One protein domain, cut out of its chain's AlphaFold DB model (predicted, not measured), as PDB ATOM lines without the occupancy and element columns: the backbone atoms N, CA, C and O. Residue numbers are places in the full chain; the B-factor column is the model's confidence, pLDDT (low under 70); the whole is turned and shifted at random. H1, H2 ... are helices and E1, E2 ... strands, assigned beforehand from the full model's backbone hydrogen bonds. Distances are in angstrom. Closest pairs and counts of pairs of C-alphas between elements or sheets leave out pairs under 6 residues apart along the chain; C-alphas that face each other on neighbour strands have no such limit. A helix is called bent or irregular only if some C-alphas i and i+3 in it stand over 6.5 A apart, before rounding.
ATOM      1  N   LEU A   2      -2.827  19.712 -15.944       86.75
ATOM      2  CA  LEU A   2      -2.740  20.638 -17.075       86.75
ATOM      3  C   LEU A   2      -1.480  20.293 -17.858       86.75
ATOM      4  O   LEU A   2      -0.495  19.874 -17.255       86.75
ATOM      5  N   TYR A   3      -1.518  20.456 -19.174       87.44
ATOM      6  CA  TYR A   3      -0.353  20.233 -20.012       87.44
ATOM      7  C   TYR A   3      -0.246  21.316 -21.081       87.44
ATOM      8  O   TYR A   3      -1.260  21.863 -21.518       87.44
ATOM      9  N   GLU A   4       0.984  21.595 -21.489       85.94
ATOM     10  CA  GLU A   4       1.324  22.460 -22.609       85.94
ATOM     11  C   GLU A   4       2.339  21.713 -23.475       85.94
ATOM     12  O   GLU A   4       3.351  21.213 -22.980       85.94
ATOM     13  N   GLN A   5       2.032  21.582 -24.764       85.25
ATOM     14  CA  GLN A   5       2.917  20.933 -25.721       85.25
ATOM     15  C   GLN A   5       3.742  22.007 -26.424       85.25
ATOM     16  O   GLN A   5       3.181  22.909 -27.047       85.25
ATOM     17  N   PHE A   6       5.064  21.899 -26.332       80.50
ATOM     18  CA  PHE A   6       5.993  22.803 -26.991       80.50
ATOM     19  C   PHE A   6       6.729  22.041 -28.086       80.50
ATOM     20  O   PHE A   6       7.556  21.177 -27.792       80.50
ATOM     21  N   ASN A   7       6.424  22.354 -29.349       75.75
ATOM     22  CA  ASN A   7       6.835  21.541 -30.502       75.75
ATOM     23  C   ASN A   7       6.336  20.072 -30.362       75.75
ATOM     24  O   ASN A   7       5.718  19.714 -29.357       75.75
ATOM     25  N   PRO A   8       6.491  19.188 -31.364       77.81
ATOM     26  CA  PRO A   8       6.065  17.793 -31.204       77.81
ATOM     27  C   PRO A   8       6.850  17.022 -30.125       77.81
ATOM     28  O   PRO A   8       6.387  15.966 -29.698       77.81
ATOM     29  N   ASP A   9       7.977  17.564 -29.659       84.44
ATOM     30  CA  ASP A   9       8.987  16.818 -28.905       84.44
ATOM     31  C   ASP A   9       8.918  17.014 -27.381       84.44
ATOM     32  O   ASP A   9       9.405  16.160 -26.639       84.44
ATOM     33  N   PHE A  10       8.303  18.100 -26.889       88.50
ATOM     34  CA  PHE A  10       8.293  18.422 -25.459       88.50
ATOM     35  C   PHE A  10       6.881  18.613 -24.905       88.50
ATOM     36  O   PHE A  10       6.038  19.306 -25.480       88.50
ATOM     37  N   LEU A  11       6.635  18.013 -23.738       91.31
ATOM     38  CA  LEU A  11       5.377  18.110 -23.005       91.31
ATOM     39  C   LEU A  11       5.646  18.594 -21.580       91.31
ATOM     40  O   LEU A  11       6.270  17.896 -20.784       91.31
ATOM     41  N   PHE A  12       5.126  19.771 -21.252       92.56
ATOM     42  CA  PHE A  12       5.177  20.342 -19.912       92.56
ATOM     43  C   PHE A  12       3.879  20.030 -19.179       92.56
ATOM     44  O   PHE A  12       2.796  20.161 -19.751       92.56
ATOM     45  N   ILE A  13       3.967  19.609 -17.916       91.81
ATOM     46  CA  ILE A  13       2.810  19.152 -17.138       91.81
ATOM     47  C   ILE A  13       2.791  19.846 -15.781       91.81
ATOM     48  O   ILE A  13       3.765  19.790 -15.036       91.81
ATOM     49  N   PHE A  14       1.640  20.412 -15.423       92.25
ATOM     50  CA  PHE A  14       1.319  20.758 -14.042       92.25
ATOM     51  C   PHE A  14       0.368  19.728 -13.433       92.25
ATOM     52  O   PHE A  14      -0.737  19.459 -13.933       92.25
ATOM     53  N   LEU A  15       0.783  19.187 -12.290       86.56
ATOM     54  CA  LEU A  15      -0.078  18.432 -11.393       86.56
ATOM     55  C   LEU A  15      -0.754  19.435 -10.459       86.56
ATOM     56  O   LEU A  15      -0.103  20.069  -9.640       86.56
ATOM     57  N   VAL A  16      -2.057  19.619 -10.651       85.88
ATOM     58  CA  VAL A  16      -2.850  20.654  -9.976       85.88
ATOM     59  C   VAL A  16      -4.001  20.005  -9.233       85.88
ATOM     60  O   VAL A  16      -4.556  19.012  -9.721       85.88
ATOM     61  N   ASP A  17      -4.359  20.584  -8.090       84.44
ATOM     62  CA  ASP A  17      -5.537  20.188  -7.324       84.44
ATOM     63  C   ASP A  17      -6.829  20.416  -8.140       84.44
ATOM     64  O   ASP A  17      -6.886  21.256  -9.045       84.44
ATOM     65  N   ASN A  18      -7.882  19.661  -7.833       76.06
ATOM     66  CA  ASN A  18      -9.165  19.684  -8.535       76.06
ATOM     67  C   ASN A  18      -9.874  21.040  -8.451       76.06
ATOM     68  O   ASN A  18     -10.628  21.381  -9.362       76.06
ATOM     69  N   HIS A  19      -9.615  21.804  -7.390       76.06
ATOM     70  CA  HIS A  19     -10.228  23.111  -7.140       76.06
ATOM     71  C   HIS A  19      -9.392  24.292  -7.645       76.06
ATOM     72  O   HIS A  19      -9.799  25.439  -7.493       76.06
ATOM     73  N   ALA A  20      -8.230  24.035  -8.246       78.06
ATOM     74  CA  ALA A  20      -7.334  25.099  -8.669       78.06
ATOM     75  C   ALA A  20      -7.824  25.794  -9.957       78.06
ATOM     76  O   ALA A  20      -8.381  25.148 -10.853       78.06
ATOM     77  N   SER A  21      -7.575  27.105 -10.080       79.19
ATOM     78  CA  SER A  21      -7.951  27.890 -11.266       79.19
ATOM     79  C   SER A  21      -7.180  27.417 -12.502       79.19
ATOM     80  O   SER A  21      -6.026  27.776 -12.746       79.19
ATOM     81  N   LYS A  22      -7.826  26.571 -13.312       85.50
ATOM     82  CA  LYS A  22      -7.204  25.940 -14.487       85.50
ATOM     83  C   LYS A  22      -6.756  26.955 -15.537       85.50
ATOM     84  O   LYS A  22      -5.803  26.675 -16.256       85.50
ATOM     85  N   LYS A  23      -7.447  28.094 -15.652       81.38
ATOM     86  CA  LYS A  23      -7.155  29.138 -16.646       81.38
ATOM     87  C   LYS A  23      -5.874  29.891 -16.283       81.38
ATOM     88  O   LYS A  23      -4.962  29.962 -17.103       81.38
ATOM     89  N   VAL A  24      -5.764  30.332 -15.030       78.88
ATOM     90  CA  VAL A  24      -4.554  30.968 -14.482       78.88
ATOM     91  C   VAL A  24      -3.357  30.039 -14.571       78.88
ATOM     92  O   VAL A  24      -2.326  30.392 -15.137       78.88
ATOM     93  N   LEU A  25      -3.511  28.809 -14.085       87.75
ATOM     94  CA  LEU A  25      -2.419  27.840 -14.067       87.75
ATOM     95  C   LEU A  25      -1.966  27.449 -15.474       87.75
ATOM     96  O   LEU A  25      -0.799  27.123 -15.668       87.75
ATOM     97  N   ARG A  26      -2.853  27.519 -16.471       87.31
ATOM     98  CA  ARG A  26      -2.478  27.340 -17.875       87.31
ATOM     99  C   ARG A  26      -1.667  28.525 -18.404       87.31
ATOM    100  O   ARG A  26      -0.707  28.300 -19.133       87.31
ATOM    101  N   ALA A  27      -2.008  29.757 -18.025       83.81
ATOM    102  CA  ALA A  27      -1.203  30.932 -18.359       83.81
ATOM    103  C   ALA A  27       0.209  30.832 -17.753       83.81
ATOM    104  O   ALA A  27       1.185  31.015 -18.478       83.81
ATOM    105  N   ILE A  28       0.305  30.443 -16.475       88.50
ATOM    106  CA  ILE A  28       1.578  30.193 -15.775       88.50
ATOM    107  C   ILE A  28       2.379  29.095 -16.483       88.50
ATOM    108  O   ILE A  28       3.550  29.285 -16.801       88.50
ATOM    109  N   LEU A  29       1.747  27.950 -16.765       91.06
ATOM    110  CA  LEU A  29       2.395  26.819 -17.430       91.06
ATOM    111  C   LEU A  29       2.989  27.233 -18.778       91.06
ATOM    112  O   LEU A  29       4.125  26.879 -19.074       91.06
ATOM    113  N   ARG A  30       2.258  28.015 -19.577       87.00
ATOM    114  CA  ARG A  30       2.745  28.520 -20.867       87.00
ATOM    115  C   ARG A  30       3.934  29.456 -20.715       87.00
ATOM    116  O   ARG A  30       4.887  29.343 -21.482       87.00
ATOM    117  N   GLU A  31       3.894  30.372 -19.751       87.56
ATOM    118  CA  GLU A  31       5.023  31.263 -19.485       87.56
ATOM    119  C   GLU A  31       6.267  30.475 -19.079       87.56
ATOM    120  O   GLU A  31       7.315  30.629 -19.705       87.56
ATOM    121  N   LEU A  32       6.138  29.583 -18.095       92.19
ATOM    122  CA  LEU A  32       7.254  28.770 -17.624       92.19
ATOM    123  C   LEU A  32       7.788  27.848 -18.718       92.19
ATOM    124  O   LEU A  32       8.998  27.748 -18.873       92.19
ATOM    125  N   SER A  33       6.916  27.244 -19.527       91.81
ATOM    126  CA  SER A  33       7.340  26.412 -20.663       91.81
ATOM    127  C   SER A  33       8.149  27.228 -21.672       91.81
ATOM    128  O   SER A  33       9.211  26.792 -22.108       91.81
ATOM    129  N   ARG A  34       7.698  28.447 -22.006       88.50
ATOM    130  CA  ARG A  34       8.433  29.350 -22.907       88.50
ATOM    131  C   ARG A  34       9.782  29.763 -22.326       88.50
ATOM    132  O   ARG A  34      10.777  29.682 -23.037       88.50
ATOM    133  N   LYS A  35       9.829  30.174 -21.055       90.88
ATOM    134  CA  LYS A  35      11.074  30.566 -20.370       90.88
ATOM    135  C   LYS A  35      12.058  29.402 -20.273       90.88
ATOM    136  O   LYS A  35      13.241  29.582 -20.542       90.88
ATOM    137  N   PHE A  36      11.563  28.208 -19.950       93.38
ATOM    138  CA  PHE A  36      12.376  26.999 -19.869       93.38
ATOM    139  C   PHE A  36      12.984  26.654 -21.226       93.38
ATOM    140  O   PHE A  36      14.194  26.496 -21.335       93.38
ATOM    141  N   MET A  37      12.165  26.603 -22.280       91.94
ATOM    142  CA  MET A  37      12.646  26.299 -23.629       91.94
ATOM    143  C   MET A  37      13.613  27.362 -24.142       91.94
ATOM    144  O   MET A  37      14.657  27.018 -24.680       91.94
ATOM    145  N   ALA A  38      13.328  28.646 -23.913       90.44
ATOM    146  CA  ALA A  38      14.225  29.727 -24.311       90.44
ATOM    147  C   ALA A  38      15.616  29.622 -23.663       90.44
ATOM    148  O   ALA A  38      16.596  30.072 -24.252       90.44
ATOM    149  N   ARG A  39      15.702  29.037 -22.462       93.31
ATOM    150  CA  ARG A  39      16.952  28.899 -21.708       93.31
ATOM    151  C   ARG A  39      17.676  27.576 -21.953       93.31
ATOM    152  O   ARG A  39      18.897  27.589 -21.992       93.31
ATOM    153  N   TYR A  40      16.943  26.473 -22.111       92.88
ATOM    154  CA  TYR A  40      17.499  25.116 -22.029       92.88
ATOM    155  C   TYR A  40      17.254  24.234 -23.262       92.88
ATOM    156  O   TYR A  40      17.485  23.023 -23.216       92.88
ATOM    157  N   GLU A  41      16.754  24.780 -24.376       90.06
ATOM    158  CA  GLU A  41      16.472  23.984 -25.583       90.06
ATOM    159  C   GLU A  41      17.699  23.198 -26.080       90.06
ATOM    160  O   GLU A  41      17.557  22.080 -26.579       90.06
ATOM    161  N   THR A  42      18.903  23.757 -25.935       89.44
ATOM    162  CA  THR A  42      20.142  23.114 -26.398       89.44
ATOM    163  C   THR A  42      20.494  21.907 -25.531       89.44
ATOM    164  O   THR A  42      20.775  20.828 -26.049       89.44
ATOM    165  N   GLU A  43      20.424  22.070 -24.215       90.44
ATOM    166  CA  GLU A  43      20.706  21.056 -23.203       90.44
ATOM    167  C   GLU A  43      19.704  19.900 -23.282       90.44
ATOM    168  O   GLU A  43      20.086  18.737 -23.171       90.44
ATOM    169  N   LEU A  44      18.430  20.199 -23.557       88.44
ATOM    170  CA  LEU A  44      17.385  19.191 -23.771       88.44
ATOM    171  C   LEU A  44      17.612  18.326 -25.017       88.44
ATOM    172  O   LEU A  44      17.086  17.217 -25.087       88.44
ATOM    173  N   ARG A  45      18.367  18.818 -26.006       87.56
ATOM    174  CA  ARG A  45      18.692  18.082 -27.241       87.56
ATOM    175  C   ARG A  45      19.948  17.224 -27.128       87.56
ATOM    176  O   ARG A  45      20.284  16.522 -28.082       87.56
ATOM    177  N   MET A  46      20.651  17.271 -25.998       88.00
ATOM    178  CA  MET A  46      21.799  16.403 -25.759       88.00
ATOM    179  C   MET A  46      21.349  14.943 -25.627       88.00
ATOM    180  O   MET A  46      20.314  14.656 -25.035       88.00
ATOM    181  N   GLU A  47      22.157  14.004 -26.132       85.19
ATOM    182  CA  GLU A  47      21.860  12.564 -26.021       85.19
ATOM    183  C   GLU A  47      21.727  12.098 -24.563       85.19
ATOM    184  O   GLU A  47      20.989  11.158 -24.269       85.19
ATOM    185  N   ILE A  48      22.439  12.765 -23.648       85.31
ATOM    186  CA  ILE A  48      22.380  12.530 -22.207       85.31
ATOM    187  C   ILE A  48      22.176  13.889 -21.520       85.31
ATOM    188  O   ILE A  48      23.139  14.655 -21.411       85.31
ATOM    189  N   PRO A  49      20.951  14.218 -21.076       80.19
ATOM    190  CA  PRO A  49      20.681  15.475 -20.391       80.19
ATOM    191  C   PRO A  49      21.302  15.483 -18.988       80.19
ATOM    192  O   PRO A  49      21.211  14.506 -18.242       80.19
ATOM    193  N   ILE A  50      21.912  16.611 -18.620       86.06
ATOM    194  CA  ILE A  50      22.478  16.846 -17.286       86.06
ATOM    195  C   ILE A  50      21.429  17.599 -16.464       86.06
ATOM    196  O   ILE A  50      21.210  18.787 -16.680       86.06
ATOM    197  N   LEU A  51      20.767  16.902 -15.536       85.12
ATOM    198  CA  LEU A  51      19.640  17.455 -14.771       85.12
ATOM    199  C   LEU A  51      20.029  18.651 -13.894       85.12
ATOM    200  O   LEU A  51      19.238  19.581 -13.759       85.12
ATOM    201  N   ASP A  52      21.251  18.651 -13.363       89.44
ATOM    202  CA  ASP A  52      21.767  19.702 -12.478       89.44
ATOM    203  C   ASP A  52      21.761  21.089 -13.149       89.44
ATOM    204  O   ASP A  52      21.664  22.113 -12.480       89.44
ATOM    205  N   VAL A  53      21.804  21.134 -14.487       87.81
ATOM    206  CA  VAL A  53      21.766  22.384 -15.264       87.81
ATOM    207  C   VAL A  53      20.404  23.085 -15.164       87.81
ATOM    208  O   VAL A  53      20.312  24.273 -15.448       87.81
ATOM    209  N   PHE A  54      19.352  22.377 -14.740       90.56
ATOM    210  CA  PHE A  54      17.998  22.920 -14.617       90.56
ATOM    211  C   PHE A  54      17.631  23.341 -13.188       90.56
ATOM    212  O   PHE A  54      16.542  23.881 -12.981       90.56
ATOM    213  N   GLU A  55      18.480  23.074 -12.188       89.25
ATOM    214  CA  GLU A  55      18.141  23.312 -10.777       89.25
ATOM    215  C   GLU A  55      17.820  24.782 -10.489       89.25
ATOM    216  O   GLU A  55      16.893  25.091  -9.731       89.25
ATOM    217  N   ASP A  56      18.539  25.692 -11.139       90.38
ATOM    218  CA  ASP A  56      18.375  27.137 -11.016       90.38
ATOM    219  C   ASP A  56      17.017  27.636 -11.534       90.38
ATOM    220  O   ASP A  56      16.489  28.625 -11.013       90.38
ATOM    221  N   PHE A  57      16.378  26.911 -12.458       94.00
ATOM    222  CA  PHE A  57      15.026  27.222 -12.922       94.00
ATOM    223  C   PHE A  57      13.973  27.113 -11.812       94.00
ATOM    224  O   PHE A  57      12.916  27.738 -11.892       94.00
ATOM    225  N   SER A  58      14.258  26.391 -10.725       91.00
ATOM    226  CA  SER A  58      13.369  26.336  -9.557       91.00
ATOM    227  C   SER A  58      13.119  27.720  -8.951       91.00
ATOM    228  O   SER A  58      12.030  27.988  -8.437       91.00
ATOM    229  N   ASN A  59      14.111  28.615  -9.014       90.56
ATOM    230  CA  ASN A  59      13.957  29.988  -8.539       90.56
ATOM    231  C   ASN A  59      13.075  30.812  -9.483       90.56
ATOM    232  O   ASN A  59      12.242  31.571  -8.994       90.56
ATOM    233  N   GLU A  60      13.184  30.601 -10.798       92.19
ATOM    234  CA  GLU A  60      12.299  31.218 -11.796       92.19
ATOM    235  C   GLU A  60      10.844  30.795 -11.567       92.19
ATOM    236  O   GLU A  60       9.951  31.635 -11.484       92.19
ATOM    237  N   VAL A  61      10.607  29.493 -11.369       92.06
ATOM    238  CA  VAL A  61       9.278  28.957 -11.044       92.06
ATOM    239  C   VAL A  61       8.719  29.640  -9.798       92.06
ATOM    240  O   VAL A  61       7.590  30.126  -9.821       92.06
ATOM    241  N   ARG A  62       9.507  29.722  -8.717       91.19
ATOM    242  CA  ARG A  62       9.082  30.386  -7.477       91.19
ATOM    243  C   ARG A  62       8.770  31.867  -7.703       91.19
ATOM    244  O   ARG A  62       7.757  32.339  -7.201       91.19
ATOM    245  N   GLY A  63       9.612  32.577  -8.453       90.44
ATOM    246  CA  GLY A  63       9.415  33.990  -8.778       90.44
ATOM    247  C   GLY A  63       8.113  34.233  -9.537       90.44
ATOM    248  O   GLY A  63       7.330  35.097  -9.146       90.44
ATOM    249  N   VAL A  64       7.831  33.412 -10.551       90.12
ATOM    250  CA  VAL A  64       6.571  33.475 -11.304       90.12
ATOM    251  C   VAL A  64       5.378  33.213 -10.384       90.12
ATOM    252  O   VAL A  64       4.452  34.014 -10.363       90.12
ATOM    253  N   PHE A  65       5.387  32.164  -9.559       89.69
ATOM    254  CA  PHE A  65       4.264  31.924  -8.642       89.69
ATOM    255  C   PHE A  65       4.045  33.072  -7.649       89.69
ATOM    256  O   PHE A  65       2.905  33.492  -7.480       89.69
ATOM    257  N   LEU A  66       5.109  33.628  -7.060       89.69
ATOM    258  CA  LEU A  66       5.005  34.771  -6.146       89.69
ATOM    259  C   LEU A  66       4.394  36.004  -6.825       89.69
ATOM    260  O   LEU A  66       3.528  36.657  -6.245       89.69
ATOM    261  N   TYR A  67       4.812  36.308  -8.058       87.81
ATOM    262  CA  TYR A  67       4.234  37.401  -8.841       87.81
ATOM    263  C   TYR A  67       2.733  37.182  -9.076       87.81
ATOM    264  O   TYR A  67       1.915  38.054  -8.782       87.81
ATOM    265  N   TYR A  68       2.354  35.991  -9.542       87.56
ATOM    266  CA  TYR A  68       0.960  35.660  -9.833       87.56
ATOM    267  C   TYR A  68       0.082  35.652  -8.578       87.56
ATOM    268  O   TYR A  68      -1.041  36.147  -8.624       87.56
ATOM    269  N   GLU A  69       0.574  35.128  -7.454       86.88
ATOM    270  CA  GLU A  69      -0.122  35.196  -6.164       86.88
ATOM    271  C   GLU A  69      -0.361  36.647  -5.739       86.88
ATOM    272  O   GLU A  69      -1.469  36.986  -5.319       86.88
ATOM    273  N   GLY A  70       0.634  37.523  -5.916       88.81
ATOM    274  CA  GLY A  70       0.493  38.958  -5.676       88.81
ATOM    275  C   GLY A  70      -0.619  39.585  -6.519       88.81
ATOM    276  O   GLY A  70      -1.497  40.261  -5.977       88.81
ATOM    277  N   VAL A  71      -0.639  39.302  -7.825       88.94
ATOM    278  CA  VAL A  71      -1.696  39.769  -8.737       88.94
ATOM    279  C   VAL A  71      -3.068  39.253  -8.297       88.94
ATOM    280  O   VAL A  71      -4.008  40.039  -8.205       88.94
ATOM    281  N   LEU A  72      -3.195  37.964  -7.973       87.69
ATOM    282  CA  LEU A  72      -4.466  37.364  -7.554       87.69
ATOM    283  C   LEU A  72      -5.017  37.998  -6.274       87.69
ATOM    284  O   LEU A  72      -6.208  38.293  -6.219       87.69
ATOM    285  N   ILE A  73      -4.165  38.260  -5.278       88.75
ATOM    286  CA  ILE A  73      -4.564  38.945  -4.039       88.75
ATOM    287  C   ILE A  73      -5.102  40.346  -4.340       88.75
ATOM    288  O   ILE A  73      -6.071  40.789  -3.721       88.75
ATOM    289  N   ILE A  74      -4.480  41.066  -5.274       89.75
ATOM    290  CA  ILE A  74      -4.955  42.392  -5.666       89.75
ATOM    291  C   ILE A  74      -6.315  42.271  -6.354       89.75
ATOM    292  O   ILE A  74      -7.259  42.931  -5.925       89.75
ATOM    293  N   ILE A  75      -6.427  41.411  -7.374       88.81
ATOM    294  CA  ILE A  75      -7.649  41.238  -8.170       88.81
ATOM    295  C   ILE A  75      -8.830  40.778  -7.308       88.81
ATOM    296  O   ILE A  75      -9.917  41.335  -7.440       88.81
ATOM    297  N   SER A  76      -8.624  39.840  -6.377       86.75
ATOM    298  CA  SER A  76      -9.693  39.327  -5.508       86.75
ATOM    299  C   SER A  76     -10.282  40.380  -4.565       86.75
ATOM    300  O   SER A  76     -11.362  40.177  -4.021       86.75
ATOM    301  N   ASN A  77      -9.560  41.480  -4.337       87.62
ATOM    302  CA  ASN A  77      -9.992  42.594  -3.492       87.62
ATOM    303  C   ASN A  77     -10.557  43.777  -4.297       87.62
ATOM    304  O   ASN A  77     -10.887  44.814  -3.715       87.62
ATOM    305  N   LEU A  78     -10.642  43.668  -5.626       89.19
ATOM    306  CA  LEU A  78     -11.246  44.706  -6.455       89.19
ATOM    307  C   LEU A  78     -12.768  44.638  -6.386       89.19
ATOM    308  O   LEU A  78     -13.364  43.568  -6.314       89.19
TER     309      LEU A  78
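Overview. This is residues 2 to 78 of the 240 residues of an uncharacterized protein of Thorarchaeota archaeon (strain OWC) (UniProt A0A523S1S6). Two long helices, H1 and H3, run opposite ways side by side over part of their lengths, and a small two-stranded hairpin, E1 and E2, packs on H1, which lies between the hairpin and H3. H1 kinks near residue 38, and the short helix H2 sits in the turn from H1 to H3, while residues 73 to 78 stick out at the far end of H3. The 77 printed residues, with two named strands and three named helices in the order E1, E2, H1, H2, H3, are mostly helix by class, and the sheet E1 - E2 is antiparallel. The whole is loose, with a radius of gyration of the C-alphas of 14.3 A, and its C-alphas span 49 by 23 by 19 A.

Along the chain. Find C-alpha 2 at (-2.740, 20.638, -17.075); from there E1, residues 2 to 6, runs 13.4 A. After a tight link you reach E2, residues 10 to 14, 13.6 A long. A short link leads to H1, residues 22 to 44, which begins with C-alpha 22 at (-7.204, 25.940, -14.487) and measures 27.1 A from first to last C-alpha. H1 has a kink of 57 degrees near residue 38 and is irregular: C-alphas 39 and 42 are 8.1 A apart. Another short link brings you to H2, residues 51 to 54, 5.7 A long. After a tight link, H3, residues 57 to 76, runs 28.5 A to C-alpha 76 at (-9.693, 39.327, -5.508).

Arrangement. Start at the hairpin of E1 and E2, antiparallel at 159 degrees between directions. Look for N 2 and O 14, 2.9 A apart, and N 12 and O 4, also 2.9 A, within hydrogen-bond range. Next look at H1: its closest C-alpha pair with E1 is Glu 4 and Arg 30, 6.5 A, and with E2 Phe 12 and Ser 33, 6.5 A. H1 touches H3 with residues 28 to 36 alone, against residues 57 to 65 of H3; the closest C-alphas are those of Leu 32 and Val 61, 6.9 A. The two helices run opposite ways at a shallow tilt of 20 degrees, though the line of H1 is a rough one. H1 and H2 are close but not clearly touching, with the C-alphas of Tyr 40 and Phe 54 closest at 7.7 A. H2 and H3 meet only through their link. Both E1 and E2 are apart from H2 and H3. In H3 every O i to N i+4 pair is within hydrogen-bond range, in H1 17 of 19 are, and H2 is too short for such a pair.

Size, cuts and confidence. The two C-alphas farthest apart are those of Glu 47 and Leu 78, 50.1 A. Residues 73 to 78, of which 73 to 76 belong to H3, stand free. The printed part has no cut, and no link is long. The mean pLDDT of the printed part is 87.6, and no printed residue is under 70.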